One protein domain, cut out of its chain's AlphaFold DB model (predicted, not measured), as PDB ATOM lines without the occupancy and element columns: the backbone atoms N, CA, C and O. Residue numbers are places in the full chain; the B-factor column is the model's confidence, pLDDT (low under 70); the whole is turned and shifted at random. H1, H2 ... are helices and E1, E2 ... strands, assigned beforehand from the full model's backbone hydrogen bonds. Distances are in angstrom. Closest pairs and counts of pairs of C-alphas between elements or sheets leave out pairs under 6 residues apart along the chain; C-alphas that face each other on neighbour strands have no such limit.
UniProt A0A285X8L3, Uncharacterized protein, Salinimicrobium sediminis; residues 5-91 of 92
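This is residues 5 to 91 of the 92 residues of an uncharacterized protein of Salinimicrobium sediminis (UniProt A0A285X8L3). Two twisted sheets, partly face to face with strands crossed, make a sandwich; one has four strands, E3 E2 E1 E7, the other three, E4 E5 E6. The helix H1 lies beyond the sheets at one end of the long axis, and the link from E6 to E7 reaches to the other end. The 87 printed residues hold E1 H1 E2 E3 E4 E5 E6 E7 in chain order, mostly strand. The larger sheet is mixed, the smaller antiparallel. The whole is elongated, 47 by 25 by 23 A, and only just compact, close to loose, with a radius of gyration of the C-alphas of 14.0 A.

E1, residues 5 to 9, is antiparallel to its neighbour E2, residues 23 to 28, with N 8 and O 24 within hydrogen-bond range at 2.8 A. E1 is parallel to E7, residues 86 to 90, with N 7 and O 87 at 2.8 A. H1, residues 12 to 18, is not on either sheet; every O i to N i+4 pair in it is within range. E2 forms a hairpin with E3, residues 35 to 40, with N 25 and O 38 at 2.8 A. E4, E5 and E6, residues 45 to 51, 54 to 62 and 65 to 70, form a meander, each strand the antiparallel neighbour of the one before, with N 47 and O 59 at 3.0 A and N 60 and O 67 at 2.8 A. The sheets' strands cross at 47 degrees; the closest C-alphas of E3 and E4, Trp 36 and Leu 49, are 6.7 A apart.

E1 begins at C-alpha 5 (27.018, 4.725, -1.314). E4 spans 19.7 A and E5 24.5 A. E7 ends at C-alpha 90 (13.774, 2.051, 2.356).

The C-alphas farthest apart, Glu 16 and Asp 74, are 46.6 A apart. The printed part has no cut. E6 to E7 is a long link, residues 71 to 85. No printed residue is under 70 in pLDDT.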
ATOM      1  N   VAL A   5      27.942   5.724  -0.773       94.06
ATOM      2  CA  VAL A   5      27.018   4.725  -1.314       94.06
ATOM      3  C   VAL A   5      25.755   4.675  -0.468       94.06
ATOM      4  O   VAL A   5      25.816   4.558   0.748       94.06
ATOM      5  N   THR A   6      24.600   4.707  -1.122       94.25
ATOM      6  CA  THR A   6      23.314   4.425  -0.486       94.25
ATOM      7  C   THR A   6      22.710   3.192  -1.137       94.25
ATOM      8  O   THR A   6      22.444   3.187  -2.340       94.25
ATOM      9  N   HIS A   7      22.500   2.144  -0.350       93.19
ATOM     10  CA  HIS A   7      21.724   0.983  -0.751       93.19
ATOM     11  C   HIS A   7      20.247   1.306  -0.521       93.19
ATOM     12  O   HIS A   7      19.804   1.474   0.611       93.19
ATOM     13  N   VAL A   8      19.486   1.429  -1.604       92.62
ATOM     14  CA  VAL A   8      18.046   1.677  -1.551       92.62
ATOM     15  C   VAL A   8      17.291   0.406  -1.896       92.62
ATOM     16  O   VAL A   8      17.495  -0.153  -2.973       92.62
ATOM     17  N   GLN A   9      16.364   0.012  -1.032       88.19
ATOM     18  CA  GLN A   9      15.389  -1.039  -1.303       88.19
ATOM     19  C   GLN A   9      13.997  -0.414  -1.349       88.19
ATOM     20  O   GLN A   9      13.611   0.296  -0.421       88.19
ATOM     21  N   GLY A  10      13.244  -0.617  -2.432       82.56
ATOM     22  CA  GLY A  10      11.963   0.076  -2.529       82.56
ATOM     23  C   GLY A  10      11.387   0.269  -3.922       82.56
ATOM     24  O   GLY A  10      12.118   0.328  -4.910       82.56
ATOM     25  N   GLY A  11      10.062   0.382  -3.997       79.50
ATOM     26  CA  GLY A  11       9.307   0.492  -5.244       79.50
ATOM     27  C   GLY A  11       8.070  -0.396  -5.223       79.50
ATOM     28  O   GLY A  11       8.059  -1.468  -5.837       79.50
ATOM     29  N   MET A  12       7.021   0.075  -4.545       79.75
ATOM     30  CA  MET A  12       5.795  -0.689  -4.287       79.75
ATOM     31  C   MET A  12       5.149  -1.222  -5.573       79.75
ATOM     32  O   MET A  12       4.790  -2.389  -5.645       79.75
ATOM     33  N   ARG A  13       5.126  -0.420  -6.644       81.31
ATOM     34  CA  ARG A  13       4.617  -0.842  -7.964       81.31
ATOM     35  C   ARG A  13       5.338  -2.049  -8.557       81.31
ATOM     36  O   ARG A  13       4.731  -2.860  -9.251       81.31
ATOM     37  N   GLU A  14       6.656  -2.118  -8.394       81.44
ATOM     38  CA  GLU A  14       7.419  -3.234  -8.947       81.44
ATOM     39  C   GLU A  14       7.239  -4.479  -8.081       81.44
ATOM     40  O   GLU A  14       7.043  -5.559  -8.635       81.44
ATOM     41  N   PHE A  15       7.176  -4.302  -6.759       85.06
ATOM     42  CA  PHE A  15       6.815  -5.358  -5.820       85.06
ATOM     43  C   PHE A  15       5.416  -5.929  -6.094       85.06
ATOM     44  O   PHE A  15       5.276  -7.140  -6.201       85.06
ATOM     45  N   GLU A  16       4.395  -5.099  -6.306       86.12
ATOM     46  CA  GLU A  16       3.044  -5.557  -6.669       86.12
ATOM     47  C   GLU A  16       3.040  -6.407  -7.949       86.12
ATOM     48  O   GLU A  16       2.248  -7.337  -8.088       86.12
ATOM     49  N   ARG A  17       3.945  -6.109  -8.891       87.25
ATOM     50  CA  ARG A  17       4.048  -6.817 -10.171       87.25
ATOM     51  C   ARG A  17       4.833  -8.127 -10.079       87.25
ATOM     52  O   ARG A  17       4.530  -9.055 -10.825       87.25
ATOM     53  N   THR A  18       5.891  -8.186  -9.269       85.94
ATOM     54  CA  THR A  18       6.853  -9.309  -9.269       85.94
ATOM     55  C   THR A  18       6.926 -10.076  -7.952       85.94
ATOM     56  O   THR A  18       7.529 -11.143  -7.918       85.94
ATOM     57  N   GLY A  19       6.359  -9.537  -6.873       83.88
ATOM     58  CA  GLY A  19       6.525 -10.016  -5.501       83.88
ATOM     59  C   GLY A  19       7.907  -9.739  -4.896       83.88
ATOM     60  O   GLY A  19       8.199 -10.240  -3.816       83.88
ATOM     61  N   ILE A  20       8.777  -8.976  -5.574       84.19
ATOM     62  CA  ILE A  20      10.170  -8.745  -5.160       84.19
ATOM     63  C   ILE A  20      10.437  -7.242  -5.087       84.19
ATOM     64  O   ILE A  20      10.228  -6.524  -6.068       84.19
ATOM     65  N   TYR A  21      10.933  -6.767  -3.942       85.31
ATOM     66  CA  TYR A  21      11.377  -5.381  -3.802       85.31
ATOM     67  C   TYR A  21      12.615  -5.143  -4.665       85.31
ATOM     68  O   TYR A  21      13.600  -5.866  -4.519       85.31
ATOM     69  N   PRO A  22      12.608  -4.149  -5.565       89.69
ATOM     70  CA  PRO A  22      13.798  -3.851  -6.334       89.69
ATOM     71  C   PRO A  22      14.836  -3.151  -5.449       89.69
ATOM     72  O   PRO A  22      14.520  -2.270  -4.647       89.69
ATOM     73  N   GLU A  23      16.089  -3.536  -5.653       92.31
ATOM     74  CA  GLU A  23      17.244  -3.015  -4.931       92.31
ATOM     75  C   GLU A  23      18.136  -2.190  -5.864       92.31
ATOM     76  O   GLU A  23      18.320  -2.502  -7.051       92.31
ATOM     77  N   TYR A  24      18.692  -1.108  -5.328       93.62
ATOM     78  CA  TYR A  24      19.531  -0.171  -6.058       93.62
ATOM     79  C   TYR A  24      20.728   0.282  -5.222       93.62
ATOM     80  O   TYR A  24      20.605   0.576  -4.040       93.62
ATOM     81  N   LEU A  25      21.867   0.464  -5.884       93.94
ATOM     82  CA  LEU A  25      23.017   1.191  -5.363       93.94
ATOM     83  C   LEU A  25      23.022   2.602  -5.939       93.94
ATOM     84  O   LEU A  25      23.055   2.788  -7.161       93.94
ATOM     85  N   LEU A  26      23.005   3.598  -5.062       95.00
ATOM     86  CA  LEU A  26      23.217   4.996  -5.404       95.00
ATOM     87  C   LEU A  26      24.645   5.376  -5.034       95.00
ATOM     88  O   LEU A  26      24.984   5.443  -3.859       95.00
ATOM     89  N   PHE A  27      25.478   5.638  -6.033       94.75
ATOM     90  CA  PHE A  27      26.818   6.175  -5.830       94.75
ATOM     91  C   PHE A  27      26.760   7.692  -5.966       94.75
ATOM     92  O   PHE A  27      26.329   8.196  -7.005       94.75
ATOM     93  N   ASN A  28      27.220   8.415  -4.954       93.56
ATOM     94  CA  ASN A  28      27.325   9.867  -4.968       93.56
ATOM     95  C   ASN A  28      28.796  10.279  -4.866       93.56
ATOM     96  O   ASN A  28      29.555   9.693  -4.096       93.56
ATOM     97  N   LEU A  29      29.211  11.272  -5.652       91.25
ATOM     98  CA  LEU A  29      30.540  11.867  -5.541       91.25
ATOM     99  C   LEU A  29      30.428  13.208  -4.791       91.25
ATOM    100  O   LEU A  29      30.001  14.199  -5.401       91.25
ATOM    101  N   PRO A  30      30.835  13.267  -3.507       88.94
ATOM    102  CA  PRO A  30      30.654  14.448  -2.667       88.94
ATOM    103  C   PRO A  30      31.302  15.698  -3.254       88.94
ATOM    104  O   PRO A  30      32.360  15.641  -3.885       88.94
ATOM    105  N   GLY A  31      30.657  16.847  -3.052       87.62
ATOM    106  CA  GLY A  31      31.105  18.127  -3.609       87.62
ATOM    107  C   GLY A  31      30.865  18.276  -5.116       87.62
ATOM    108  O   GLY A  31      31.250  19.284  -5.703       87.62
ATOM    109  N   THR A  32      30.211  17.304  -5.758       88.00
ATOM    110  CA  THR A  32      29.822  17.377  -7.169       88.00
ATOM    111  C   THR A  32      28.336  17.064  -7.344       88.00
ATOM    112  O   THR A  32      27.675  16.582  -6.432       88.00
ATOM    113  N   ARG A  33      27.796  17.317  -8.542       87.25
ATOM    114  CA  ARG A  33      26.447  16.860  -8.931       87.25
ATOM    115  C   ARG A  33      26.460  15.477  -9.597       87.25
ATOM    116  O   ARG A  33      25.491  15.117 -10.259       87.25
ATOM    117  N   GLN A  34      27.572  14.742  -9.520       91.31
ATOM    118  CA  GLN A  34      27.682  13.429 -10.150       91.31
ATOM    119  C   GLN A  34      27.118  12.358  -9.224       91.31
ATOM    120  O   GLN A  34      27.623  12.144  -8.124       91.31
ATOM    121  N   ASN A  35      26.093  11.669  -9.711       93.88
ATOM    122  CA  ASN A  35      25.518  10.506  -9.064       93.88
ATOM    123  C   ASN A  35      25.251   9.404 -10.092       93.88
ATOM    124  O   ASN A  35      25.104   9.661 -11.291       93.88
ATOM    125  N   TRP A  36      25.205   8.166  -9.612       95.56
ATOM    126  CA  TRP A  36      24.888   6.993 -10.414       95.56
ATOM    127  C   TRP A  36      23.892   6.123  -9.675       95.56
ATOM    128  O   TRP A  36      24.127   5.751  -8.531       95.56
ATOM    129  N   LYS A  37      22.808   5.754 -10.357       94.69
ATOM    130  CA  LYS A  37      21.849   4.760  -9.882       94.69
ATOM    131  C   LYS A  37      22.071   3.457 -10.631       94.69
ATOM    132  O   LYS A  37      21.962   3.413 -11.855       94.69
ATOM    133  N   VAL A  38      22.362   2.397  -9.893       94.62
ATOM    134  CA  VAL A  38      22.592   1.053 -10.420       94.62
ATOM    135  C   VAL A  38      21.561   0.124  -9.804       94.62
ATOM    136  O   VAL A  38      21.408   0.104  -8.594       94.62
ATOM    137  N   ARG A  39      20.849  -0.653 -10.619       92.81
ATOM    138  CA  ARG A  39      19.955  -1.701 -10.115       92.81
ATOM    139  C   ARG A  39      20.763  -2.947  -9.761       92.81
ATOM    140  O   ARG A  39      21.597  -3.362 -10.569       92.81
ATOM    141  N   ILE A  40      20.495  -3.541  -8.604       92.38
ATOM    142  CA  ILE A  40      21.034  -4.848  -8.224       92.38
ATOM    143  C   ILE A  40      20.150  -5.910  -8.880       92.38
ATOM    144  O   ILE A  40      18.927  -5.892  -8.742       92.38
ATOM    145  N   LYS A  41      20.756  -6.781  -9.686       90.25
ATOM    146  CA  LYS A  41      20.055  -7.879 -10.373       90.25
ATOM    147  C   LYS A  41      20.439  -9.250  -9.833       90.25
ATOM    148  O   LYS A  41      19.678 -10.196  -9.991       90.25
ATOM    149  N   GLN A  42      21.633  -9.350  -9.269       88.06
ATOM    150  CA  GLN A  42      22.222 -10.562  -8.719       88.06
ATOM    151  C   GLN A  42      23.338 -10.159  -7.760       88.06
ATOM    152  O   GLN A  42      23.838  -9.035  -7.839       88.06
ATOM    153  N   THR A  43      23.772 -11.094  -6.928       87.94
ATOM    154  CA  THR A  43      24.900 -10.893  -6.023       87.94
ATOM    155  C   THR A  43      25.834 -12.098  -6.151       87.94
ATOM    156  O   THR A  43      25.336 -13.227  -6.128       87.94
ATOM    157  N   PRO A  44      27.149 -11.906  -6.376       93.12
ATOM    158  CA  PRO A  44      27.853 -10.630  -6.539       93.12
ATOM    159  C   PRO A  44      27.559  -9.926  -7.881       93.12
ATOM    160  O   PRO A  44      27.242 -10.561  -8.893       93.12
ATOM    161  N   GLN A  45      27.713  -8.597  -7.906       95.69
ATOM    162  CA  GLN A  45      27.552  -7.754  -9.096       95.69
ATOM    163  C   GLN A  45      28.714  -6.774  -9.262       95.69
ATOM    164  O   GLN A  45      29.086  -6.049  -8.343       95.69
ATOM    165  N   ASN A  46      29.235  -6.684 -10.486       95.88
ATOM    166  CA  ASN A  46      30.285  -5.739 -10.864       95.88
ATOM    167  C   ASN A  46      29.824  -4.868 -12.035       95.88
ATOM    168  O   ASN A  46      28.978  -5.278 -12.835       95.88
ATOM    169  N   GLY A  47      30.401  -3.678 -12.178       95.62
ATOM    170  CA  GLY A  47      30.113  -2.834 -13.333       95.62
ATOM    171  C   GLY A  47      30.871  -1.516 -13.354       95.62
ATOM    172  O   GLY A  47      31.783  -1.277 -12.570       95.62
ATOM    173  N   PHE A  48      30.473  -0.636 -14.274       96.38
ATOM    174  CA  PHE A  48      31.165   0.624 -14.533       96.38
ATOM    175  C   PHE A  48      30.250   1.828 -14.333       96.38
ATOM    176  O   PHE A  48      29.146   1.878 -14.879       96.38
ATOM    177  N   LEU A  49      30.748   2.833 -13.616       95.31
ATOM    178  CA  LEU A  49      30.106   4.134 -13.471       95.31
ATOM    179  C   LEU A  49      30.646   5.066 -14.556       95.31
ATOM    180  O   LEU A  49      31.853   5.323 -14.644       95.31
ATOM    181  N   LYS A  50      29.746   5.554 -15.412       94.50
ATOM    182  CA  LYS A  50      30.086   6.377 -16.577       94.50
ATOM    183  C   LYS A  50      29.518   7.781 -16.441       94.50
ATOM    184  O   LYS A  50      28.398   7.952 -15.975       94.50
ATOM    185  N   SER A  51      30.250   8.784 -16.907       91.44
ATOM    186  CA  SER A  51      29.752  10.154 -17.047       91.44
ATOM    187  C   SER A  51      30.069  10.663 -18.444       91.44
ATOM    188  O   SER A  51      31.205  10.547 -18.904       91.44
ATOM    189  N   LYS A  52      29.054  11.182 -19.149       89.88
ATOM    190  CA  LYS A  52      29.176  11.662 -20.541       89.88
ATOM    191  C   LYS A  52      29.888  10.652 -21.466       89.88
ATOM    192  O   LYS A  52      30.787  11.011 -22.217       89.88
ATOM    193  N   GLY A  53      29.538   9.368 -21.345       89.69
ATOM    194  CA  GLY A  53      30.121   8.275 -22.139       89.69
ATOM    195  C   GLY A  53      31.501   7.777 -21.687       89.69
ATOM    196  O   GLY A  53      31.933   6.725 -22.150       89.69
ATOM    197  N   LYS A  54      32.177   8.459 -20.754       91.88
ATOM    198  CA  LYS A  54      33.489   8.050 -20.229       91.88
ATOM    199  C   LYS A  54      33.343   7.216 -18.963       91.88
ATOM    200  O   LYS A  54      32.577   7.587 -18.076       91.88
ATOM    201  N   VAL A  55      34.088   6.115 -18.863       94.50
ATOM    202  CA  VAL A  55      34.195   5.333 -17.621       94.50
ATOM    203  C   VAL A  55      35.022   6.126 -16.619       94.50
ATOM    204  O   VAL A  55      36.140   6.530 -16.928       94.50
ATOM    205  N   LEU A  56      34.462   6.359 -15.435       94.38
ATOM    206  CA  LEU A  56      35.149   7.057 -14.349       94.38
ATOM    207  C   LEU A  56      35.513   6.113 -13.207       94.38
ATOM    208  O   LEU A  56      36.575   6.268 -12.606       94.38
ATOM    209  N   TYR A  57      34.655   5.132 -12.932       95.56
ATOM    210  CA  TYR A  57      34.873   4.151 -11.877       95.56
ATOM    211  C   TYR A  57      34.435   2.764 -12.324       95.56
ATOM    212  O   TYR A  57      33.513   2.613 -13.129       95.56
ATOM    213  N   GLU A  58      35.070   1.757 -11.752       96.62
ATOM    214  CA  GLU A  58      34.565   0.392 -11.692       96.62
ATOM    215  C   GLU A  58      34.108   0.117 -10.265       96.62
ATOM    216  O   GLU A  58      34.775   0.542  -9.321       96.62
ATOM    217  N   TYR A  59      32.984  -0.572 -10.107       96.06
ATOM    218  CA  TYR A  59      32.453  -0.977  -8.813       96.06
ATOM    219  C   TYR A  59      32.317  -2.497  -8.735       96.06
ATOM    220  O   TYR A  59      32.139  -3.183  -9.744       96.06
ATOM    221  N   SER A  60      32.360  -2.993  -7.506       95.94
ATOM    222  CA  SER A  60      32.075  -4.369  -7.140       95.94
ATOM    223  C   SER A  60      31.235  -4.370  -5.868       95.94
ATOM    224  O   SER A  60      31.533  -3.639  -4.918       95.94
ATOM    225  N   PHE A  61      30.162  -5.150  -5.902       94.81
ATOM    226  CA  PHE A  61      29.192  -5.309  -4.833       94.81
ATOM    227  C   PHE A  61      28.988  -6.793  -4.541       94.81
ATOM    228  O   PHE A  61      28.731  -7.578  -5.457       94.81
ATOM    229  N   ASP A  62      29.092  -7.152  -3.267       93.44
ATOM    230  CA  ASP A  62      28.885  -8.508  -2.772       93.44
ATOM    231  C   ASP A  62      28.201  -8.460  -1.401       93.44
ATOM    232  O   ASP A  62      28.871  -8.342  -0.378       93.44
ATOM    233  N   GLU A  63      26.865  -8.451  -1.416       85.62
ATOM    234  CA  GLU A  63      25.927  -8.372  -0.281       85.62
ATOM    235  C   GLU A  63      26.186  -7.201   0.678       85.62
ATOM    236  O   GLU A  63      25.469  -6.204   0.676       85.62
ATOM    237  N   ASN A  64      27.234  -7.310   1.489       82.19
ATOM    238  CA  ASN A  64      27.642  -6.325   2.487       82.19
ATOM    239  C   ASN A  64      28.935  -5.586   2.115       82.19
ATOM    240  O   ASN A  64      29.326  -4.636   2.796       82.19
ATOM    241  N   PHE A  65      29.609  -5.995   1.040       90.06
ATOM    242  CA  PHE A  65      30.880  -5.424   0.619       90.06
ATOM    243  C   PHE A  65      30.706  -4.520  -0.593       90.06
ATOM    244  O   PHE A  65      30.264  -4.939  -1.662       90.06
ATOM    245  N   TYR A  66      31.133  -3.272  -0.426       92.69
ATOM    246  CA  TYR A  66      31.101  -2.240  -1.451       92.69
ATOM    247  C   TYR A  66      32.531  -1.797  -1.711       92.69
ATOM    248  O   TYR A  66      33.222  -1.330  -0.804       92.69
ATOM    249  N   LYS A  67      32.985  -1.916  -2.954       94.88
ATOM    250  CA  LYS A  67      34.284  -1.381  -3.352       94.88
ATOM    251  C   LYS A  67      34.222  -0.778  -4.740       94.88
ATOM    252  O   LYS A  67      33.456  -1.211  -5.600       94.88
ATOM    253  N   PHE A  68      35.053   0.223  -4.969       95.62
ATOM    254  CA  PHE A  68      35.199   0.855  -6.271       95.62
ATOM    255  C   PHE A  68      36.646   1.255  -6.511       95.62
ATOM    256  O   PHE A  68      37.413   1.473  -5.580       95.62
ATOM    257  N   ARG A  69      37.028   1.388  -7.773       95.50
ATOM    258  CA  ARG A  69      38.327   1.928  -8.171       95.50
ATOM    259  C   ARG A  69      38.149   2.934  -9.288       95.50
ATOM    260  O   ARG A  69      37.251   2.808 -10.120       95.50
ATOM    261  N   LYS A  70      38.979   3.969  -9.279       94.88
ATOM    262  CA  LYS A  70      38.900   5.084 -10.219       94.88
ATOM    263  C   LYS A  70      39.728   4.779 -11.463       94.88
ATOM    264  O   LYS A  70      40.837   4.264 -11.351       94.88
ATOM    265  N   VAL A  71      39.219   5.162 -12.628       94.75
ATOM    266  CA  VAL A  71      40.010   5.216 -13.863       94.75
ATOM    267  C   VAL A  71      40.925   6.441 -13.813       94.75
ATOM    268  O   VAL A  71      40.472   7.572 -13.604       94.75
ATOM    269  N   LYS A  72      42.227   6.216 -13.962       92.81
ATOM    270  CA  LYS A  72      43.255   7.256 -14.027       92.81
ATOM    271  C   LYS A  72      43.323   7.859 -15.434       92.81
ATOM    272  O   LYS A  72      42.731   7.352 -16.384       92.81
ATOM    273  N   SER A  73      44.049   8.965 -15.576       88.38
ATOM    274  CA  SER A  73      44.209   9.666 -16.859       88.38
ATOM    275  C   SER A  73      44.905   8.833 -17.938       88.38
ATOM    276  O   SER A  73      44.672   9.069 -19.116       88.38
ATOM    277  N   ASP A  74      45.728   7.863 -17.540       91.62
ATOM    278  CA  ASP A  74      46.407   6.910 -18.427       91.62
ATOM    279  C   ASP A  74      45.521   5.708 -18.822       91.62
ATOM    280  O   ASP A  74      45.971   4.814 -19.531       91.62
ATOM    281  N   GLY A  75      44.263   5.670 -18.364       87.50
ATOM    282  CA  GLY A  75      43.328   4.569 -18.599       87.50
ATOM    283  C   GLY A  75      43.505   3.371 -17.662       87.50
ATOM    284  O   GLY A  75      42.676   2.463 -17.688       87.50
ATOM    285  N   SER A  76      44.528   3.365 -16.802       93.06
ATOM    286  CA  SER A  76      44.699   2.342 -15.769       93.06
ATOM    287  C   SER A  76      43.729   2.554 -14.603       93.06
ATOM    288  O   SER A  76      43.123   3.618 -14.445       93.06
ATOM    289  N   PHE A  77      43.578   1.542 -13.751       94.50
ATOM    290  CA  PHE A  77      42.760   1.649 -12.547       94.50
ATOM    291  C   PHE A  77      43.609   1.978 -11.314       94.50
ATOM    292  O   PHE A  77      44.771   1.587 -11.194       94.50
ATOM    293  N   SER A  78      43.018   2.710 -10.372       95.06
ATOM    294  CA  SER A  78      43.546   2.818  -9.012       95.06
ATOM    295  C   SER A  78      43.392   1.505  -8.244       95.06
ATOM    296  O   SER A  78      42.748   0.558  -8.702       95.06
ATOM    297  N   GLU A  79      43.933   1.480  -7.032       94.88
ATOM    298  CA  GLU A  79      43.586   0.458  -6.050       94.88
ATOM    299  C   GLU A  79      42.091   0.506  -5.714       94.88
ATOM    300  O   GLU A  79      41.411   1.519  -5.941       94.88
ATOM    301  N   TRP A  80      41.590  -0.613  -5.194       94.81
ATOM    302  CA  TRP A  80      40.233  -0.708  -4.681       94.81
ATOM    303  C   TRP A  80      40.090   0.135  -3.419       94.81
ATOM    304  O   TRP A  80      40.876   0.029  -2.483       94.81
ATOM    305  N   LEU A  81      39.053   0.957  -3.407       93.62
ATOM    306  CA  LEU A  81      38.663   1.817  -2.307       93.62
ATOM    307  C   LEU A  81      37.316   1.350  -1.767       93.62
ATOM    308  O   LEU A  81      36.458   0.884  -2.521       93.62
ATOM    309  N   VAL A  82      37.125   1.527  -0.465       92.56
ATOM    310  CA  VAL A  82      35.820   1.399   0.189       92.56
ATOM    311  C   VAL A  82      35.130   2.769   0.255       92.56
ATOM    312  O   VAL A  82      35.830   3.792   0.319       92.56
ATOM    313  N   PRO A  83      33.786   2.818   0.216       89.25
ATOM    314  CA  PRO A  83      33.028   4.047   0.432       89.25
ATOM    315  C   PRO A  83      33.374   4.715   1.757       89.25
ATOM    316  O   PRO A  83      33.731   4.038   2.719       89.25
ATOM    317  N   ASP A  84      33.258   6.042   1.806       83.56
ATOM    318  CA  ASP A  84      33.402   6.771   3.075       83.56
ATOM    319  C   ASP A  84      32.221   6.502   4.015       83.56
ATOM    320  O   ASP A  84      32.389   6.449   5.230       83.56
ATOM    321  N   SER A  85      31.038   6.274   3.449       83.75
ATOM    322  CA  SER A  85      29.846   5.860   4.175       83.75
ATOM    323  C   SER A  85      28.979   4.957   3.300       83.75
ATOM    324  O   SER A  85      28.961   5.077   2.068       83.75
ATOM    325  N   VAL A  86      28.276   4.038   3.963       88.06
ATOM    326  CA  VAL A  86      27.206   3.237   3.372       88.06
ATOM    327  C   VAL A  86      25.950   3.469   4.199       88.06
ATOM    328  O   VAL A  86      25.943   3.173   5.392       88.06
ATOM    329  N   SER A  87      24.901   4.010   3.584       90.19
ATOM    330  CA  SER A  87      23.570   4.089   4.192       90.19
ATOM    331  C   SER A  87      22.629   3.082   3.540       90.19
ATOM    332  O   SER A  87      22.747   2.797   2.350       90.19
ATOM    333  N   ILE A  88      21.702   2.529   4.320       89.00
ATOM    334  CA  ILE A  88      20.634   1.661   3.819       89.00
ATOM    335  C   ILE A  88      19.321   2.414   4.011       89.00
ATOM    336  O   ILE A  88      19.015   2.850   5.120       89.00
ATOM    337  N   GLU A  89      18.569   2.593   2.933       90.75
ATOM    338  CA  GLU A  89      17.301   3.318   2.932       90.75
ATOM    339  C   GLU A  89      16.186   2.455   2.343       90.75
ATOM    340  O   GLU A  89      16.352   1.840   1.288       90.75
ATOM    341  N   MET A  90      15.019   2.479   2.986       83.69
ATOM    342  CA  MET A  90      13.774   2.051   2.356       83.69
ATOM    343  C   MET A  90      13.069   3.261   1.749       83.69
ATOM    344  O   MET A  90      12.977   4.310   2.391       83.69
ATOM    345  N   ARG A  91      12.608   3.142   0.501       76.69
ATOM    346  CA  ARG A  91      11.857   4.206  -0.185       76.69
ATOM    347  C   ARG A  91      10.636   3.645  -0.903       76.69
ATOM    348  O   ARG A  91      10.781   2.756  -1.734       76.69
TER     349      ARG A  91